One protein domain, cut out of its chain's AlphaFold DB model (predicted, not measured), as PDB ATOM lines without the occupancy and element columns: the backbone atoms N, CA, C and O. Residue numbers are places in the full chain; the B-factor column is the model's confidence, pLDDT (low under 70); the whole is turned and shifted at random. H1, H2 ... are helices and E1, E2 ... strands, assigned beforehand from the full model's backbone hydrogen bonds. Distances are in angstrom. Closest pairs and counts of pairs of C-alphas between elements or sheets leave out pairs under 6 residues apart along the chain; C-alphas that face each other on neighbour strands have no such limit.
ATOM      1  N   HIS A   3      11.658  -6.237   9.650       91.38
ATOM      2  CA  HIS A   3      11.862  -7.645   9.290       91.38
ATOM      3  C   HIS A   3      10.931  -8.631  10.022       91.38
ATOM      4  O   HIS A   3      10.765  -9.749   9.563       91.38
ATOM      5  N   ILE A   4      10.343  -8.256  11.166       94.19
ATOM      6  CA  ILE A   4       9.369  -9.103  11.882       94.19
ATOM      7  C   ILE A   4       7.970  -8.863  11.321       94.19
ATOM      8  O   ILE A   4       7.220  -9.809  11.125       94.19
ATOM      9  N   LEU A   5       7.628  -7.602  11.050       95.00
ATOM     10  CA  LEU A   5       6.321  -7.201  10.520       95.00
ATOM     11  C   LEU A   5       6.188  -7.426   9.007       95.00
ATOM     12  O   LEU A   5       5.087  -7.393   8.463       95.00
ATOM     13  N   GLY A   6       7.315  -7.601   8.318       93.69
ATOM     14  CA  GLY A   6       7.386  -7.706   6.867       93.69
ATOM     15  C   GLY A   6       7.136  -6.389   6.124       93.69
ATOM     16  O   GLY A   6       7.167  -6.380   4.895       93.69
ATOM     17  N   VAL A   7       6.939  -5.278   6.843       94.00
ATOM     18  CA  VAL A   7       6.619  -3.944   6.309       94.00
ATOM     19  C   VAL A   7       7.612  -2.917   6.839       94.00
ATOM     20  O   VAL A   7       7.995  -2.958   8.011       94.00
ATOM     21  N   ASP A   8       8.005  -1.982   5.980       92.88
ATOM     22  CA  ASP A   8       8.834  -0.831   6.330       92.88
ATOM     23  C   ASP A   8       8.262   0.465   5.740       92.88
ATOM     24  O   ASP A   8       7.422   0.445   4.833       92.88
ATOM     25  N   LYS A   9       8.727   1.600   6.263       90.69
ATOM     26  CA  LYS A   9       8.358   2.931   5.777       90.69
ATOM     27  C   LYS A   9       9.454   3.478   4.875       90.69
ATOM     28  O   LYS A   9      10.622   3.517   5.255       90.69
ATOM     29  N   ASP A  10       9.084   3.937   3.687       86.69
ATOM     30  CA  ASP A  10      10.015   4.617   2.794       86.69
ATOM     31  C   ASP A  10      10.317   6.016   3.342       86.69
ATOM     32  O   ASP A  10       9.433   6.862   3.478       86.69
ATOM     33  N   THR A  11      11.580   6.252   3.683       85.75
ATOM     34  CA  THR A  11      12.086   7.545   4.158       85.75
ATOM     35  C   THR A  11      12.832   8.316   3.065       85.75
ATOM     36  O   THR A  11      13.565   9.253   3.369       85.75
ATOM     37  N   GLY A  12      12.714   7.901   1.797       78.44
ATOM     38  CA  GLY A  12      13.406   8.500   0.652       78.44
ATOM     39  C   GLY A  12      14.803   7.927   0.386       78.44
ATOM     40  O   GLY A  12      15.427   8.254  -0.618       78.44
ATOM     41  N   ALA A  13      15.297   7.023   1.236       75.44
ATOM     42  CA  ALA A  13      16.596   6.372   1.039       75.44
ATOM     43  C   ALA A  13      16.572   5.294  -0.064       75.44
ATOM     44  O   ALA A  13      17.626   4.842  -0.511       75.44
ATOM     45  N   ARG A  14      15.380   4.852  -0.495       69.06
ATOM     46  CA  ARG A  14      15.198   3.716  -1.411       69.06
ATOM     47  C   ARG A  14      14.367   4.041  -2.655       69.06
ATOM     48  O   ARG A  14      13.886   3.125  -3.305       69.06
ATOM     49  N   VAL A  15      14.289   5.311  -3.056       66.19
ATOM     50  CA  VAL A  15      13.483   5.777  -4.208       66.19
ATOM     51  C   VAL A  15      13.801   5.037  -5.519       66.19
ATOM     52  O   VAL A  15      12.914   4.838  -6.343       66.19
ATOM     53  N   CYS A  16      15.045   4.586  -5.711       68.31
ATOM     54  CA  CYS A  16      15.460   3.832  -6.902       68.31
ATOM     55  C   CYS A  16      15.247   2.307  -6.803       68.31
ATOM     56  O   CYS A  16      15.568   1.594  -7.751       68.31
ATOM     57  N   HIS A  17      14.752   1.790  -5.673       68.81
ATOM     58  CA  HIS A  17      14.481   0.364  -5.501       68.81
ATOM     59  C   HIS A  17      13.045   0.057  -5.934       68.81
ATOM     60  O   HIS A  17      12.107   0.779  -5.597       68.81
ATOM     61  N   GLY A  18      12.865  -1.030  -6.686       73.00
ATOM     62  CA  GLY A  18      11.535  -1.517  -7.040       73.00
ATOM     63  C   GLY A  18      10.746  -1.938  -5.799       73.00
ATOM     64  O   GLY A  18      11.314  -2.449  -4.836       73.00
ATOM     65  N   LYS A  19       9.426  -1.739  -5.828       81.56
ATOM     66  CA  LYS A  19       8.518  -2.234  -4.787       81.56
ATOM     67  C   LYS A  19       8.067  -3.652  -5.116       81.56
ATOM     68  O   LYS A  19       7.784  -3.962  -6.275       81.56
ATOM     69  N   TRP A  20       7.961  -4.492  -4.092       84.88
ATOM     70  CA  TRP A  20       7.365  -5.817  -4.229       84.88
ATOM     71  C   TRP A  20       5.893  -5.702  -4.613       84.88
ATOM     72  O   TRP A  20       5.152  -4.905  -4.038       84.88
ATOM     73  N   LYS A  21       5.480  -6.507  -5.594       86.31
ATOM     74  CA  LYS A  21       4.073  -6.664  -5.962       86.31
ATOM     75  C   LYS A  21       3.447  -7.749  -5.096       86.31
ATOM     76  O   LYS A  21       4.108  -8.730  -4.774       86.31
ATOM     77  N   PHE A  22       2.176  -7.578  -4.770       90.19
ATOM     78  CA  PHE A  22       1.397  -8.524  -3.983       90.19
ATOM     79  C   PHE A  22      -0.061  -8.500  -4.444       90.19
ATOM     80  O   PHE A  22      -0.483  -7.609  -5.184       90.19
ATOM     81  N   THR A  23      -0.823  -9.487  -3.998       89.38
ATOM     82  CA  THR A  23      -2.277  -9.547  -4.143       89.38
ATOM     83  C   THR A  23      -2.849  -9.756  -2.752       89.38
ATOM     84  O   THR A  23      -2.299 -10.548  -1.991       89.38
ATOM     85  N   ALA A  24      -3.894  -9.007  -2.401       92.38
ATOM     86  CA  ALA A  24      -4.513  -9.148  -1.093       92.38
ATOM     87  C   ALA A  24      -5.171 -10.530  -0.955       92.38
ATOM     88  O   ALA A  24      -5.862 -10.992  -1.863       92.38
ATOM     89  N   GLU A  25      -4.947 -11.172   0.185       93.81
ATOM     90  CA  GLU A  25      -5.540 -12.451   0.551       93.81
ATOM     91  C   GLU A  25      -6.600 -12.245   1.630       93.81
ATOM     92  O   GLU A  25      -6.329 -11.671   2.683       93.81
ATOM     93  N   GLU A  26      -7.800 -12.767   1.405       91.88
ATOM     94  CA  GLU A  26      -8.873 -12.686   2.388       91.88
ATOM     95  C   GLU A  26      -8.830 -13.878   3.352       91.88
ATOM     96  O   GLU A  26      -8.689 -15.033   2.945       91.88
ATOM     97  N   ILE A  27      -8.983 -13.595   4.647       94.44
ATOM     98  CA  ILE A  27      -9.186 -14.612   5.682       94.44
ATOM     99  C   ILE A  27     -10.614 -14.443   6.214       94.44
ATOM    100  O   ILE A  27     -10.892 -13.423   6.856       94.44
ATOM    101  N   PRO A  28     -11.516 -15.417   5.978       92.94
ATOM    102  CA  PRO A  28     -12.915 -15.305   6.374       92.94
ATOM    103  C   PRO A  28     -13.084 -14.980   7.861       92.94
ATOM    104  O   PRO A  28     -12.523 -15.656   8.722       92.94
ATOM    105  N   GLY A  29     -13.868 -13.942   8.159       92.38
ATOM    106  CA  GLY A  29     -14.206 -13.524   9.523       92.38
ATOM    107  C   GLY A  29     -13.121 -12.744  10.274       92.38
ATOM    108  O   GLY A  29     -13.417 -12.186  11.328       92.38
ATOM    109  N   LEU A  30     -11.893 -12.642   9.751       96.44
ATOM    110  CA  LEU A  30     -10.807 -11.924  10.427       96.44
ATOM    111  C   LEU A  30     -11.064 -10.412  10.478       96.44
ATOM    112  O   LEU A  30     -10.889  -9.786  11.524       96.44
ATOM    113  N   ILE A  31     -11.511  -9.844   9.356       96.50
ATOM    114  CA  ILE A  31     -11.871  -8.431   9.216       96.50
ATOM    115  C   ILE A  31     -13.405  -8.350   9.139       96.50
ATOM    116  O   ILE A  31     -13.973  -8.720   8.112       96.50
ATOM    117  N   PRO A  32     -14.099  -7.925  10.209       95.62
ATOM    118  CA  PRO A  32     -15.550  -7.797  10.200       95.62
ATOM    119  C   PRO A  32     -16.005  -6.603   9.351       95.62
ATOM    120  O   PRO A  32     -15.273  -5.629   9.161       95.62
ATOM    121  N   GLU A  33     -17.252  -6.653   8.880       94.25
ATOM    122  CA  GLU A  33     -17.868  -5.540   8.160       94.25
ATOM    123  C   GLU A  33     -17.859  -4.255   9.008       94.25
ATOM    124  O   GLU A  33     -18.044  -4.277  10.226       94.25
ATOM    125  N   GLY A  34     -17.599  -3.118   8.360       93.31
ATOM    126  CA  GLY A  34     -17.471  -1.819   9.023       93.31
ATOM    127  C   GLY A  34     -16.102  -1.560   9.662       93.31
ATOM    128  O   GLY A  34     -15.852  -0.433  10.104       93.31
ATOM    129  N   ALA A  35     -15.195  -2.545   9.690       96.00
ATOM    130  CA  ALA A  35     -13.805  -2.304  10.056       96.00
ATOM    131  C   ALA A  35     -13.125  -1.455   8.973       96.00
ATOM    132  O   ALA A  35     -13.352  -1.622   7.776       96.00
ATOM    133  N   GLY A  36     -12.294  -0.507   9.395       94.25
ATOM    134  CA  GLY A  36     -11.710   0.478   8.498       94.25
ATOM    135  C   GLY A  36     -10.327   0.915   8.942       94.25
ATOM    136  O   GLY A  36     -10.180   1.619   9.950       94.25
ATOM    137  N   ILE A  37      -9.338   0.574   8.119       95.69
ATOM    138  CA  ILE A  37      -7.930   0.930   8.280       95.69
ATOM    139  C   ILE A  37      -7.593   2.026   7.263       95.69
ATOM    140  O   ILE A  37      -7.904   1.908   6.082       95.69
ATOM    141  N   LYS A  38      -6.974   3.119   7.715       93.56
ATOM    142  CA  LYS A  38      -6.445   4.167   6.831       93.56
ATOM    143  C   LYS A  38      -5.026   3.841   6.381       93.56
ATOM    144  O   LYS A  38      -4.223   3.349   7.179       93.56
ATOM    145  N   SER A  39      -4.718   4.208   5.145       90.31
ATOM    146  CA  SER A  39      -3.384   4.131   4.550       90.31
ATOM    147  C   SER A  39      -2.350   4.935   5.329       90.31
ATOM    148  O   SER A  39      -2.614   6.053   5.771       90.31
ATOM    149  N   GLY A  40      -1.174   4.335   5.503       83.19
ATOM    150  CA  GLY A  40       0.012   5.003   6.026       83.19
ATOM    151  C   GLY A  40       0.914   5.429   4.873       83.19
ATOM    152  O   GLY A  40       1.115   4.674   3.929       83.19
ATOM    153  N   GLU A  41       1.491   6.623   4.949       85.06
ATOM    154  CA  GLU A  41       2.334   7.139   3.868       85.06
ATOM    155  C   GLU A  41       3.619   6.322   3.687       85.06
ATOM    156  O   GLU A  41       4.393   6.136   4.631       85.06
ATOM    157  N   GLY A  42       3.868   5.889   2.448       86.38
ATOM    158  CA  GLY A  42       5.142   5.294   2.043       86.38
ATOM    159  C   GLY A  42       5.381   3.876   2.559       86.38
ATOM    160  O   GLY A  42       6.530   3.450   2.608       86.38
ATOM    161  N   MET A  43       4.339   3.143   2.951       91.25
ATOM    162  CA  MET A  43       4.482   1.773   3.457       91.25
ATOM    163  C   MET A  43       4.726   0.785   2.315       91.25
ATOM    164  O   MET A  43       4.069   0.856   1.273       91.25
ATOM    165  N   TYR A  44       5.677  -0.130   2.494       91.81
ATOM    166  CA  TYR A  44       6.031  -1.139   1.496       91.81
ATOM    167  C   TYR A  44       6.499  -2.445   2.151       91.81
ATOM    168  O   TYR A  44       6.930  -2.457   3.304       91.81
ATOM    169  N   LEU A  45       6.412  -3.556   1.414       93.50
ATOM    170  CA  LEU A  45       6.914  -4.848   1.888       93.50
ATOM    171  C   LEU A  45       8.443  -4.879   1.877       93.50
ATOM    172  O   LEU A  45       9.073  -4.376   0.950       93.50
ATOM    173  N   THR A  46       9.038  -5.523   2.873       91.50
ATOM    174  CA  THR A  46      10.501  -5.631   2.997       91.50
ATOM    175  C   THR A  46      11.110  -6.605   1.986       91.50
ATOM    176  O   THR A  46      11.990  -6.222   1.214       91.50
ATOM    177  N   ASP A  47      10.622  -7.844   1.958       89.06
ATOM    178  CA  ASP A  47      11.146  -8.943   1.134       89.06
ATOM    179  C   ASP A  47      10.069  -9.667   0.302       89.06
ATOM    180  O   ASP A  47      10.372 -10.620  -0.411       89.06
ATOM    181  N   GLY A  48       8.815  -9.207   0.383       89.50
ATOM    182  CA  GLY A  48       7.678  -9.773  -0.346       89.50
ATOM    183  C   GLY A  48       7.095 -11.059   0.250       89.50
ATOM    184  O   GLY A  48       6.139 -11.585  -0.308       89.50
ATOM    185  N   SER A  49       7.623 -11.560   1.371       92.62
ATOM    186  CA  SER A  49       7.142 -12.800   2.001       92.62
ATOM    187  C   SER A  49       5.927 -12.601   2.917       92.62
ATOM    188  O   SER A  49       5.218 -13.556   3.239       92.62
ATOM    189  N   ALA A  50       5.664 -11.360   3.337       95.81
ATOM    190  CA  ALA A  50       4.503 -11.026   4.150       95.81
ATOM    191  C   ALA A  50       3.208 -11.137   3.343       95.81
ATOM    192  O   ALA A  50       3.083 -10.587   2.248       95.81
ATOM    193  N   ARG A  51       2.211 -11.790   3.937       96.56
ATOM    194  CA  ARG A  51       0.867 -11.900   3.375       96.56
ATOM    195  C   ARG A  51       0.134 -10.591   3.613       96.56
ATOM    196  O   ARG A  51       0.009 -10.152   4.758       96.56
ATOM    197  N   VAL A  52      -0.340  -9.961   2.545       96.88
ATOM    198  CA  VAL A  52      -1.130  -8.730   2.629       96.88
ATOM    199  C   VAL A  52      -2.596  -9.116   2.715       96.88
ATOM    200  O   VAL A  52      -3.105  -9.759   1.808       96.88
ATOM    201  N   LEU A  53      -3.264  -8.751   3.806       96.69
ATOM    202  CA  LEU A  53      -4.672  -9.090   4.038       96.69
ATOM    203  C   LEU A  53      -5.625  -7.959   3.658       96.69
ATOM    204  O   LEU A  53      -6.785  -8.189   3.342       96.69
ATOM    205  N   LEU A  54      -5.129  -6.723   3.697       95.50
ATOM    206  CA  LEU A  54      -5.853  -5.553   3.228       95.50
ATOM    207  C   LEU A  54      -4.869  -4.587   2.579       95.50
ATOM    208  O   LEU A  54      -3.778  -4.351   3.110       95.50
ATOM    209  N   GLU A  55      -5.267  -4.009   1.453       94.44
ATOM    210  CA  GLU A  55      -4.480  -3.028   0.717       94.44
ATOM    211  C   GLU A  55      -5.352  -1.881   0.213       94.44
ATOM    212  O   GLU A  55      -6.574  -2.003   0.122       94.44
ATOM    213  N   ASN A  56      -4.716  -0.752  -0.073       92.38
ATOM    214  CA  ASN A  56      -5.353   0.377  -0.731       92.38
ATOM    215  C   ASN A  56      -4.347   1.060  -1.654       92.38
ATOM    216  O   ASN A  56      -3.307   1.531  -1.193       92.38
ATOM    217  N   GLU A  57      -4.676   1.137  -2.945       88.56
ATOM    218  CA  GLU A  57      -3.844   1.770  -3.980       88.56
ATOM    219  C   GLU A  57      -2.390   1.247  -4.000       88.56
ATOM    220  O   GLU A  57      -1.433   2.004  -4.182       88.56
ATOM    221  N   GLY A  58      -2.200  -0.060  -3.786       86.38
ATOM    222  CA  GLY A  58      -0.887  -0.703  -3.761       86.38
ATOM    223  C   GLY A  58      -0.105  -0.495  -2.461       86.38
ATOM    224  O   GLY A  58       1.083  -0.822  -2.411       86.38
ATOM    225  N   GLN A  59      -0.733   0.048  -1.413       90.31
ATOM    226  CA  GLN A  59      -0.140   0.163  -0.081       90.31
ATOM    227  C   GLN A  59      -0.683  -0.926   0.853       90.31
ATOM    228  O   GLN A  59      -1.902  -1.057   0.985       90.31
ATOM    229  N   PRO A  60       0.188  -1.680   1.547       94.69
ATOM    230  CA  PRO A  60      -0.254  -2.665   2.525       94.69
ATOM    231  C   PRO A  60      -0.842  -1.962   3.758       94.69
ATOM    232  O   PRO A  60      -0.176  -1.145   4.398       94.69
ATOM    233  N   LEU A  61      -2.088  -2.295   4.100       96.06
ATOM    234  CA  LEU A  61      -2.798  -1.760   5.269       96.06
ATOM    235  C   LEU A  61      -2.761  -2.713   6.459       96.06
ATOM    236  O   LEU A  61      -2.604  -2.281   7.602       96.06
ATOM    237  N   LEU A  62      -2.904  -4.006   6.173       97.00
ATOM    238  CA  LEU A  62      -2.843  -5.093   7.138       97.00
ATOM    239  C   LEU A  62      -1.977  -6.206   6.562       97.00
ATOM    240  O   LEU A  62      -2.277  -6.712   5.478       97.00
ATOM    241  N   THR A  63      -0.925  -6.600   7.273       97.06
ATOM    242  CA  THR A  63      -0.082  -7.730   6.860       97.06
ATOM    243  C   THR A  63       0.121  -8.721   7.989       97.06
ATOM    244  O   THR A  63       0.085  -8.361   9.165       97.06
ATOM    245  N   VAL A  64       0.376  -9.970   7.608       97.31
ATOM    246  CA  VAL A  64       0.834 -11.037   8.494       97.31
ATOM    247  C   VAL A  64       2.132 -11.588   7.928       97.31
ATOM    248  O   VAL A  64       2.196 -12.004   6.771       97.31
ATOM    249  N   HIS A  65       3.167 -11.620   8.753       97.12
ATOM    250  CA  HIS A  65       4.481 -12.109   8.377       97.12
ATOM    251  C   HIS A  65       4.936 -13.191   9.356       97.12
ATOM    252  O   HIS A  65       5.082 -12.941  10.552       97.12
ATOM    253  N   SER A  66       5.127 -14.413   8.862       95.19
ATOM    254  CA  SER A  66       5.600 -15.533   9.680       95.19
ATOM    255  C   SER A  66       7.024 -15.272  10.169       95.19
ATOM    256  O   SER A  66       7.908 -14.950   9.380       95.19
ATOM    257  N   PHE A  67       7.273 -15.441  11.468       93.94
ATOM    258  CA  PHE A  67       8.590 -15.223  12.060       93.94
ATOM    259  C   PHE A  67       8.864 -16.237  13.178       93.94
ATOM    260  O   PHE A  67       8.256 -16.206  14.252       93.94
ATOM    261  N   GLY A  68       9.797 -17.160  12.931       92.50
ATOM    262  CA  GLY A  68      10.064 -18.273  13.842       92.50
ATOM    263  C   GLY A  68       8.830 -19.162  14.018       92.50
ATOM    264  O   GLY A  68       8.320 -19.710  13.045       92.50
ATOM    265  N   ARG A  69       8.356 -19.310  15.262       92.56
ATOM    266  CA  ARG A  69       7.127 -20.063  15.593       92.56
ATOM    267  C   ARG A  69       5.871 -19.187  15.702       92.56
ATOM    268  O   ARG A  69       4.817 -19.716  16.026       92.56
ATOM    269  N   GLY A  70       5.991 -17.875  15.498       93.44
ATOM    270  CA  GLY A  70       4.879 -16.928  15.582       93.44
ATOM    271  C   GLY A  70       4.753 -16.090  14.314       93.44
ATOM    272  O   GLY A  70       5.260 -16.462  13.252       93.44
ATOM    273  N   CYS A  71       4.107 -14.934  14.431       95.81
ATOM    274  CA  CYS A  71       4.003 -13.968  13.344       95.81
ATOM    275  C   CYS A  71       4.089 -12.521  13.846       95.81
ATOM    276  O   CYS A  71       3.802 -12.218  15.004       95.81
ATOM    277  N   GLY A  72       4.505 -11.623  12.958       96.88
ATOM    278  CA  GLY A  72       4.302 -10.188  13.089       96.88
ATOM    279  C   GLY A  72       3.049  -9.773  12.328       96.88
ATOM    280  O   GLY A  72       2.865 -10.173  11.179       96.88
ATOM    281  N   ILE A  73       2.204  -8.957  12.956       97.62
ATOM    282  CA  ILE A  73       1.017  -8.371  12.326       97.62
ATOM    283  C   ILE A  73       1.204  -6.859  12.276       97.62
ATOM    284  O   ILE A  73       1.457  -6.228  13.304       97.62
ATOM    285  N   TYR A  74       1.100  -6.274  11.088       96.75
ATOM    286  CA  TYR A  74       1.179  -4.828  10.893       96.75
ATOM    287  C   TYR A  74      -0.201  -4.249  10.605       96.75
ATOM    288  O   TYR A  74      -0.920  -4.779   9.769       96.75
ATOM    289  N   LEU A  75      -0.524  -3.128  11.252       96.38
ATOM    290  CA  LEU A  75      -1.697  -2.294  10.994       96.38
ATOM    291  C   LEU A  75      -1.215  -0.878  10.681       96.38
ATOM    292  O   LEU A  75      -0.527  -0.271  11.504       96.38
ATOM    293  N   SER A  76      -1.600  -0.320   9.532       95.62
ATOM    294  CA  SER A  76      -1.184   1.039   9.154       95.62
ATOM    295  C   SER A  76      -1.841   2.137   9.987       95.62
ATOM    296  O   SER A  76      -1.303   3.237  10.109       95.62
ATOM    297  N   SER A  77      -3.006   1.860  10.569       95.69
ATOM    298  CA  SER A  77      -3.658   2.720  11.555       95.69
ATOM    299  C   SER A  77      -4.712   1.947  12.345       95.69
ATOM    300  O   SER A  77      -5.149   0.872  11.941       95.69
ATOM    301  N   TYR A  78      -5.148   2.522  13.464       95.44
ATOM    302  CA  TYR A  78      -6.237   1.991  14.275       95.44
ATOM    303  C   TYR A  78      -7.170   3.121  14.711       95.44
ATOM    304  O   TYR A  78      -6.722   4.216  15.057       95.44
ATOM    305  N   ARG A  79      -8.479   2.863  14.685       94.94
ATOM    306  CA  ARG A  79      -9.514   3.761  15.214       94.94
ATOM    307  C   ARG A  79     -10.471   2.953  16.065       94.94
ATOM    308  O   ARG A  79     -10.828   1.849  15.673       94.94
ATOM    309  N   ILE A  80     -10.914   3.524  17.177       94.75
ATOM    310  CA  ILE A  80     -11.850   2.854  18.075       94.75
ATOM    311  C   ILE A  80     -13.247   2.882  17.448       94.75
ATOM    312  O   ILE A  80     -13.824   3.948  17.242       94.75
ATOM    313  N   CYS A  81     -13.763   1.699  17.132       94.88
ATOM    314  CA  CYS A  81     -15.162   1.417  16.823       94.88
ATOM    315  C   CYS A  81     -15.409  -0.089  17.043       94.88
ATOM    316  O   CYS A  81     -14.436  -0.848  17.019       94.88
ATOM    317  N   PRO A  82     -16.664  -0.549  17.213       95.88
ATOM    318  CA  PRO A  82     -16.956  -1.962  17.483       95.88
ATOM    319  C   PRO A  82     -16.317  -2.928  16.474       95.88
ATOM    320  O   PRO A  82     -15.659  -3.893  16.859       95.88
ATOM    321  N   ALA A  83     -16.410  -2.619  15.176       97.25
ATOM    322  CA  ALA A  83     -15.830  -3.453  14.127       97.25
ATOM    323  C   ALA A  83     -14.291  -3.515  14.192       97.25
ATOM    324  O   ALA A  83     -13.715  -4.596  14.090       97.25
ATOM    325  N   ASN A  84     -13.607  -2.390  14.431       97.38
ATOM    326  CA  ASN A  84     -12.148  -2.385  14.582       97.38
ATOM    327  C   ASN A  84     -11.692  -3.071  15.877       97.38
ATOM    328  O   ASN A  84     -10.664  -3.746  15.866       97.38
ATOM    329  N   THR A  85     -12.447  -2.942  16.969       97.12
ATOM    330  CA  THR A  85     -12.166  -3.659  18.221       97.12
ATOM    331  C   THR A  85     -12.286  -5.167  18.014       97.12
ATOM    332  O   THR A  85     -11.374  -5.908  18.381       97.12
ATOM    333  N   ARG A  86     -13.349  -5.629  17.338       97.81
ATOM    334  CA  ARG A  86     -13.503  -7.041  16.962       97.81
ATOM    335  C   ARG A  86     -12.387  -7.512  16.029       97.81
ATOM    336  O   ARG A  86     -11.837  -8.584  16.251       97.81
ATOM    337  N   MET A  87     -12.004  -6.707  15.037       97.88
ATOM    338  CA  MET A  87     -10.861  -7.004  14.167       97.88
ATOM    339  C   MET A  87      -9.577  -7.200  14.980       97.88
ATOM    340  O   MET A  87      -8.851  -8.162  14.757       97.88
ATOM    341  N   LEU A  88      -9.291  -6.319  15.944       98.00
ATOM    342  CA  LEU A  88      -8.100  -6.431  16.785       98.00
ATOM    343  C   LEU A  88      -8.121  -7.706  17.639       98.00
ATOM    344  O   LEU A  88      -7.111  -8.405  17.692       98.00
ATOM    345  N   GLN A  89      -9.260  -8.036  18.256       97.94
ATOM    346  CA  GLN A  89      -9.437  -9.300  18.978       97.94
ATOM    347  C   GLN A  89      -9.160 -10.495  18.056       97.94
ATOM    348  O   GLN A  89      -8.330 -11.343  18.381       97.94
ATOM    349  N   ASN A  90      -9.781 -10.520  16.877       97.69
ATOM    350  CA  ASN A  90      -9.597 -11.578  15.888       97.69
ATOM    351  C   ASN A  90      -8.132 -11.709  15.449       97.69
ATOM    352  O   ASN A  90      -7.637 -12.824  15.328       97.69
ATOM    353  N   LEU A  91      -7.416 -10.595  15.259       97.62
ATOM    354  CA  LEU A  91      -5.992 -10.590  14.906       97.62
ATOM    355  C   LEU A  91      -5.105 -11.151  16.020       97.62
ATOM    356  O   LEU A  91      -4.160 -11.879  15.724       97.62
ATOM    357  N   ILE A  92      -5.407 -10.845  17.286       97.25
ATOM    358  CA  ILE A  92      -4.684 -11.407  18.436       97.25
ATOM    359  C   ILE A  92      -4.882 -12.925  18.486       97.25
ATOM    360  O   ILE A  92      -3.901 -13.662  18.580       97.25
ATOM    361  N   LEU A  93      -6.128 -13.392  18.365       97.31
ATOM    362  CA  LEU A  93      -6.452 -14.822  18.360       97.31
ATOM    363  C   LEU A  93      -5.796 -15.534  17.175       97.31
ATOM    364  O   LEU A  93      -5.110 -16.536  17.349       97.31
ATOM    365  N   PHE A  94      -5.919 -14.962  15.979       96.62
ATOM    366  CA  PHE A  94      -5.301 -15.484  14.768       96.62
ATOM    367  C   PHE A  94      -3.773 -15.568  14.885       96.62
ATOM    368  O   PHE A  94      -3.185 -16.592  14.541       96.62
ATOM    369  N   GLY A  95      -3.122 -14.522  15.403       95.75
ATOM    370  CA  GLY A  95      -1.672 -14.499  15.607       95.75
ATOM    371  C   GLY A  95      -1.184 -15.506  16.652       95.75
ATOM    372  O   GLY A  95      -0.058 -15.993  16.552       95.75
ATOM    373  N   ALA A  96      -2.041 -15.856  17.615       95.69
ATOM    374  CA  ALA A  96      -1.799 -16.918  18.587       95.69
ATOM    375  C   ALA A  96      -2.110 -18.331  18.048       95.69
ATOM    376  O   ALA A  96      -1.775 -19.313  18.704       95.69
ATOM    377  N   GLY A  97      -2.713 -18.454  16.859       95.00
ATOM    378  CA  GLY A  97      -3.174 -19.733  16.310       95.00
ATOM    379  C   GLY A  97      -4.478 -20.245  16.936       95.00
ATOM    380  O   GLY A  97      -4.799 -21.424  16.796       95.00
TER     381      GLY A  97
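Overview. This is residues 3 to 97 of the 159 residues of an uncharacterized protein of Robinsoniella sp. RHS (UniProt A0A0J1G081). A twisted three-stranded sheet, E3 E4 E5, has the helix H1 on one face, running along the edge strand E5, while a small hairpin of E1 and E2 packs on E4 on the side away from H1. Between E1 and E2 the long unnamed stretch of residues 10 to 42 swings out in a wide loop, past E3 to the side of H1 and back, and its residues 13 to 18 stick out free. The printed part has 95 residues, with five named strands and then one named helix, in the order E1 E2 E3 E4 E5 H1; both sheets are antiparallel and the class is mixed, with 42 residues in named elements, under half. The whole is compact, with a radius of gyration of the C-alphas of 13.3 A and spans of 40 by 29 by 20 A.

Arrangement. E1, residues 7 to 9, and E2, residues 43 to 45, form an antiparallel hairpin across a long link, with N 8 and O 44 2.9 A apart, within hydrogen-bond range. E3, residues 51 to 56, E4, residues 59 to 67, and E5, residues 70 to 75, form a meander, each strand the antiparallel neighbour of the one before. N 53 and O 62 of E3 and E4 are 2.8 A apart, and N 65 and O 72 of E4 and E5 are 2.8 A apart, both within hydrogen-bond range. The inner strand E4 bends by 71 degrees at residue 62. The closest C-alphas of E2 and E4, those of Met 43 and Gln 59, are 6.0 A apart; E2 and E3 are apart. H1, residues 82 to 96, is on the sheet E3 E4 E5 at a height over the sheet of 9.5 A, in two layers, a helix on one face of a sheet. It lies over E5 and runs along the strands, at 12 degrees to E5 on the local plane. The closest C-alphas of E5 and H1, those of Cys 71 and Gly 95, are 6.1 A apart. In H1 every O i to N i+4 pair is within hydrogen-bond range. H1 is apart from E1 and E2.

Along the chain. E1 begins at C-alpha 7 (6.619, -3.944, 6.309) and, like E2, has three residues. E3 is 14.4 A long, E4 21.5 A and E5 16.7 A. E4 begins at C-alpha 59 (-0.140, 0.163, -0.081). H1 is 21.3 A long and ends at C-alpha 96 (-1.799, -16.918, 18.587).

Size, cuts and confidence. The two C-alphas farthest apart, those of Cys 16 and Pro 82, are 41.0 A apart. The printed part has no cut. The link from E1 to E2, with 33 residues, is long, and that from E5 to H1, with 6, is short. The mean pLDDT of the printed part is 92.0, and residues 14 to 17 are under 70.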